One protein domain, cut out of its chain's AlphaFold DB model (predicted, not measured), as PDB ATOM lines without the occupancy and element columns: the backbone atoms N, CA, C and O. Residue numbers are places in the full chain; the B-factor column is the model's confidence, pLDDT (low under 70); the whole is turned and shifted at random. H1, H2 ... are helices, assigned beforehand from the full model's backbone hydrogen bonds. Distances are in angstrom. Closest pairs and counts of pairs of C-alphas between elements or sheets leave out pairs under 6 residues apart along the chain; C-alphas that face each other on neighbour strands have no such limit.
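What this domain is: This is residues 166 to 206 of the 212 residues of the protein "Tryptophan 2,3-dioxygenase" of Acidimicrobiaceae bacterium (UniProt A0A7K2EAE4). One long helix, H2, makes much of the length of a loose rod, and the rest is mostly a winding chain with one small helical turn, H1. After H1 the chain runs out in a wide loop and folds back to where H2 begins; residues 177 to 183 and 198 to 206 stick out. The printed part has 41 residues with two named helices, H1 then H2, and no named strand; the class is all helix, with under half of the residues in named elements. The radius of gyration of the C-alphas is 12.7 A, and the spans are 40 by 19 by 12 A.

Where its parts are: H2, residues 188 to 202, is 21.3 A long, from C-alpha 188 at (7.959, 36.099, 46.642) to C-alpha 202 at (-3.103, 49.270, 59.155). H1, residues 173 to 176, begins at C-alpha 173 at (19.293, 42.692, 44.412).

How they stand to each other: H1 and H2 are only just apart, their closest C-alphas 8.4 A from each other. In H2 every O i to N i+4 pair is within hydrogen-bond range; H1 is too short for such a pair.

The domain as a whole: The C-alphas farthest apart, those of Thr 181 and Gly 204, are 40.3 A from each other. The printed part has no cut. The link from H1 to H2, 11 residues, is long. Residues 201 to 206 have pLDDT under 70.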
ATOM      1  N   ARG A 166      16.126  51.489  48.356       95.25
ATOM      2  CA  ARG A 166      16.833  52.678  48.878       95.25
ATOM      3  C   ARG A 166      16.199  53.249  50.151       95.25
ATOM      4  O   ARG A 166      16.912  53.759  51.011       95.25
ATOM      5  N   SER A 167      14.888  53.083  50.329       92.12
ATOM      6  CA  SER A 167      14.169  53.428  51.567       92.12
ATOM      7  C   SER A 167      14.437  52.446  52.727       92.12
ATOM      8  O   SER A 167      14.002  52.671  53.865       92.12
ATOM      9  N   GLY A 168      15.192  51.372  52.472       92.31
ATOM     10  CA  GLY A 168      15.624  50.391  53.464       92.31
ATOM     11  C   GLY A 168      14.650  49.232  53.675       92.31
ATOM     12  O   GLY A 168      14.713  48.595  54.728       92.31
ATOM     13  N   TYR A 169      13.746  48.987  52.723       94.62
ATOM     14  CA  TYR A 169      12.932  47.773  52.691       94.62
ATOM     15  C   TYR A 169      13.733  46.589  52.138       94.62
ATOM     16  O   TYR A 169      14.646  46.770  51.333       94.62
ATOM     17  N   ASP A 170      13.372  45.375  52.554       94.44
ATOM     18  CA  ASP A 170      14.032  44.142  52.121       94.44
ATOM     19  C   ASP A 170      13.589  43.752  50.699       94.44
ATOM     20  O   ASP A 170      12.647  42.984  50.489       94.44
ATOM     21  N   ILE A 171      14.229  44.370  49.708       96.75
ATOM     22  CA  ILE A 171      14.046  44.089  48.283       96.75
ATOM     23  C   ILE A 171      15.323  43.404  47.777       96.75
ATOM     24  O   ILE A 171      16.409  43.956  47.959       96.75
ATOM     25  N   PRO A 172      15.231  42.224  47.138       95.69
ATOM     26  CA  PRO A 172      16.410  41.507  46.668       95.69
ATOM     27  C   PRO A 172      17.116  42.231  45.515       95.69
ATOM     28  O   PRO A 172      16.468  42.755  44.607       95.69
ATOM     29  N   GLU A 173      18.451  42.149  45.494       94.44
ATOM     30  CA  GLU A 173      19.293  42.692  44.412       94.44
ATOM     31  C   GLU A 173      18.922  42.118  43.037       94.44
ATOM     32  O   GLU A 173      18.991  42.815  42.030       94.44
ATOM     33  N   SER A 174      18.435  40.871  42.986       93.88
ATOM     34  CA  SER A 174      17.954  40.245  41.748       93.88
ATOM     35  C   SER A 174      16.773  40.976  41.100       93.88
ATOM     36  O   SER A 174      16.495  40.742  39.927       93.88
ATOM     37  N   VAL A 175      16.078  41.841  41.845       94.44
ATOM     38  CA  VAL A 175      14.981  42.679  41.351       94.44
ATOM     39  C   VAL A 175      15.448  44.118  41.120       94.44
ATOM     40  O   VAL A 175      15.092  44.702  40.099       94.44
ATOM     41  N   THR A 176      16.249  44.701  42.018       95.19
ATOM     42  CA  THR A 176      16.712  46.095  41.859       95.19
ATOM     43  C   THR A 176      17.730  46.257  40.730       95.19
ATOM     44  O   THR A 176      17.665  47.250  39.999       95.19
ATOM     45  N   ASP A 177      18.600  45.260  40.545       94.50
ATOM     46  CA  ASP A 177      19.726  45.272  39.600       94.50
ATOM     47  C   ASP A 177      19.508  44.287  38.440       94.50
ATOM     48  O   ASP A 177      20.453  43.822  37.798       94.50
ATOM     49  N   ARG A 178      18.242  43.947  38.164       94.12
ATOM     50  CA  ARG A 178      17.879  43.061  37.055       94.12
ATOM     51  C   ARG A 178      18.316  43.635  35.703       94.12
ATOM     52  O   ARG A 178      18.390  44.852  35.514       94.12
ATOM     53  N   ASP A 179      18.477  42.751  34.723       93.50
ATOM     54  CA  ASP A 179      18.550  43.147  33.316       93.50
ATOM     55  C   ASP A 179      17.178  43.660  32.861       93.50
ATOM     56  O   ASP A 179      16.215  42.893  32.779       93.50
ATOM     57  N   VAL A 180      17.085  44.968  32.594       91.94
ATOM     58  CA  VAL A 180      15.822  45.635  32.242       91.94
ATOM     59  C   VAL A 180      15.256  45.183  30.898       91.94
ATOM     60  O   VAL A 180      14.051  45.311  30.686       91.94
ATOM     61  N   THR A 181      16.099  44.590  30.048       89.94
ATOM     62  CA  THR A 181      15.744  44.089  28.715       89.94
ATOM     63  C   THR A 181      15.071  42.717  28.739       89.94
ATOM     64  O   THR A 181      14.716  42.182  27.691       89.94
ATOM     65  N   LEU A 182      14.892  42.129  29.925       89.69
ATOM     66  CA  LEU A 182      14.178  40.870  30.114       89.69
ATOM     67  C   LEU A 182      12.778  41.110  30.708       89.69
ATOM     68  O   LEU A 182      12.561  42.127  31.374       89.69
ATOM     69  N   PRO A 183      11.824  40.180  30.512       88.62
ATOM     70  CA  PRO A 183      10.529  40.225  31.186       88.62
ATOM     71  C   PRO A 183      10.645  40.264  32.715       88.62
ATOM     72  O   PRO A 183      11.598  39.747  33.302       88.62
ATOM     73  N   HIS A 184       9.642  40.855  33.369       89.50
ATOM     74  CA  HIS A 184       9.534  40.843  34.829       89.50
ATOM     75  C   HIS A 184       9.190  39.445  35.337       89.50
ATOM     76  O   HIS A 184       8.167  38.878  34.955       89.50
ATOM     77  N   GLU A 185      10.002  38.935  36.261       90.88
ATOM     78  CA  GLU A 185       9.736  37.685  36.971       90.88
ATOM     79  C   GLU A 185       9.138  37.967  38.361       90.88
ATOM     80  O   GLU A 185       9.598  38.876  39.066       90.88
ATOM     81  N   PRO A 186       8.119  37.207  38.805       92.62
ATOM     82  CA  PRO A 186       7.570  37.348  40.148       92.62
ATOM     83  C   PRO A 186       8.621  37.089  41.238       92.62
ATOM     84  O   PRO A 186       9.388  36.132  41.166       92.62
ATOM     85  N   SER A 187       8.599  37.893  42.303       95.81
ATOM     86  CA  SER A 187       9.449  37.699  43.484       95.81
ATOM     87  C   SER A 187       8.605  37.553  44.749       95.81
ATOM     88  O   SER A 187       7.939  38.500  45.174       95.81
ATOM     89  N   GLU A 188       8.651  36.372  45.372       96.62
ATOM     90  CA  GLU A 188       7.959  36.099  46.642       96.62
ATOM     91  C   GLU A 188       8.445  37.021  47.771       96.62
ATOM     92  O   GLU A 188       7.647  37.459  48.598       96.62
ATOM     93  N   GLN A 189       9.734  37.379  47.776       94.75
ATOM     94  CA  GLN A 189      10.304  38.289  48.771       94.75
ATOM     95  C   GLN A 189       9.750  39.708  48.613       94.75
ATOM     96  O   GLN A 189       9.320  40.307  49.593       94.75
ATOM     97  N   VAL A 190       9.660  40.221  47.378       96.25
ATOM     98  CA  VAL A 190       9.026  41.526  47.123       96.25
ATOM     99  C   VAL A 190       7.564  41.507  47.570       96.25
ATOM    100  O   VAL A 190       7.108  42.447  48.218       96.25
ATOM    101  N   GLN A 191       6.826  40.431  47.281       96.12
ATOM    102  CA  GLN A 191       5.439  40.287  47.733       96.12
ATOM    103  C   GLN A 191       5.325  40.300  49.262       96.12
ATOM    104  O   GLN A 191       4.458  40.994  49.797       96.12
ATOM    105  N   ALA A 192       6.197  39.574  49.969       95.38
ATOM    106  CA  ALA A 192       6.232  39.570  51.429       95.38
ATOM    107  C   ALA A 192       6.476  40.980  51.987       95.38
ATOM    108  O   ALA A 192       5.702  41.441  52.829       95.38
ATOM    109  N   THR A 193       7.455  41.703  51.442       95.50
ATOM    110  CA  THR A 193       7.765  43.087  51.823       95.50
ATOM    111  C   THR A 193       6.573  44.025  51.604       95.50
ATOM    112  O   THR A 193       6.227  44.814  52.484       95.50
ATOM    113  N   LEU A 194       5.865  43.913  50.474       94.88
ATOM    114  CA  LEU A 194       4.659  44.713  50.219       94.88
ATOM    115  C   LEU A 194       3.520  44.392  51.200       94.88
ATOM    116  O   LEU A 194       2.811  45.296  51.650       94.88
ATOM    117  N   VAL A 195       3.347  43.118  51.565       95.00
ATOM    118  CA  VAL A 195       2.363  42.697  52.573       95.00
ATOM    119  C   VAL A 195       2.709  43.267  53.950       95.00
ATOM    120  O   VAL A 195       1.807  43.686  54.680       95.00
ATOM    121  N   GLU A 196       3.989  43.299  54.318       93.19
ATOM    122  CA  GLU A 196       4.452  43.906  55.568       93.19
ATOM    123  C   GLU A 196       4.183  45.408  55.614       93.19
ATOM    124  O   GLU A 196       3.623  45.880  56.605       93.19
ATOM    125  N   ILE A 197       4.487  46.139  54.533       91.25
ATOM    126  CA  ILE A 197       4.177  47.573  54.405       91.25
ATOM    127  C   ILE A 197       2.681  47.813  54.634       91.25
ATOM    128  O   ILE A 197       2.297  48.611  55.489       91.25
ATOM    129  N   TYR A 198       1.827  47.060  53.936       90.19
ATOM    130  CA  TYR A 198       0.376  47.214  54.042       90.19
ATOM    131  C   TYR A 198      -0.157  46.911  55.453       90.19
ATOM    132  O   TYR A 198      -1.054  47.593  55.953       90.19
ATOM    133  N   ARG A 199       0.393  45.891  56.127       90.94
ATOM    134  CA  ARG A 199       0.024  45.557  57.513       90.94
ATOM    135  C   ARG A 199       0.500  46.622  58.499       90.94
ATOM    136  O   ARG A 199      -0.270  46.980  59.389       90.94
ATOM    137  N   GLY A 200       1.720  47.130  58.329       77.94
ATOM    138  CA  GLY A 200       2.304  48.175  59.169       77.94
ATOM    139  C   GLY A 200       1.493  49.470  59.156       77.94
ATOM    140  O   GLY A 200       1.254  50.037  60.218       77.94
ATOM    141  N   ASP A 201       0.969  49.869  57.994       59.25
ATOM    142  CA  ASP A 201       0.101  51.050  57.860       59.25
ATOM    143  C   ASP A 201      -1.314  50.846  58.449       59.25
ATOM    144  O   ASP A 201      -1.993  51.812  58.801       59.25
ATOM    145  N   SER A 202      -1.776  49.595  58.594       48.00
ATOM    146  CA  SER A 202      -3.103  49.270  59.155       48.00
ATOM    147  C   SER A 202      -3.148  49.236  60.691       48.00
ATOM    148  O   SER A 202      -4.206  49.433  61.295       48.00
ATOM    149  N   SER A 203      -2.004  49.032  61.345       39.56
ATOM    150  CA  SER A 203      -1.838  49.305  62.771       39.56
ATOM    151  C   SER A 203      -1.511  50.785  62.928       39.56
ATOM    152  O   SER A 203      -0.454  51.199  62.486       39.56
ATOM    153  N   GLY A 204      -2.382  51.589  63.542       38.06
ATOM    154  CA  GLY A 204      -2.226  53.047  63.703       38.06
ATOM    155  C   GLY A 204      -1.024  53.542  64.536       38.06
ATOM    156  O   GLY A 204      -1.160  54.501  65.289       38.06
ATOM    157  N   GLY A 205       0.139  52.908  64.433       34.44
ATOM    158  CA  GLY A 205       1.437  53.476  64.743       34.44
ATOM    159  C   GLY A 205       2.210  53.591  63.440       34.44
ATOM    160  O   GLY A 205       2.631  52.578  62.893       34.44
ATOM    161  N   ALA A 206       2.388  54.821  62.954       32.88
ATOM    162  CA  ALA A 206       3.325  55.100  61.876       32.88
ATOM    163  C   ALA A 206       4.641  54.348  62.148       32.88
ATOM    164  O   ALA A 206       5.165  54.462  63.267       32.88
TER     165      ALA A 206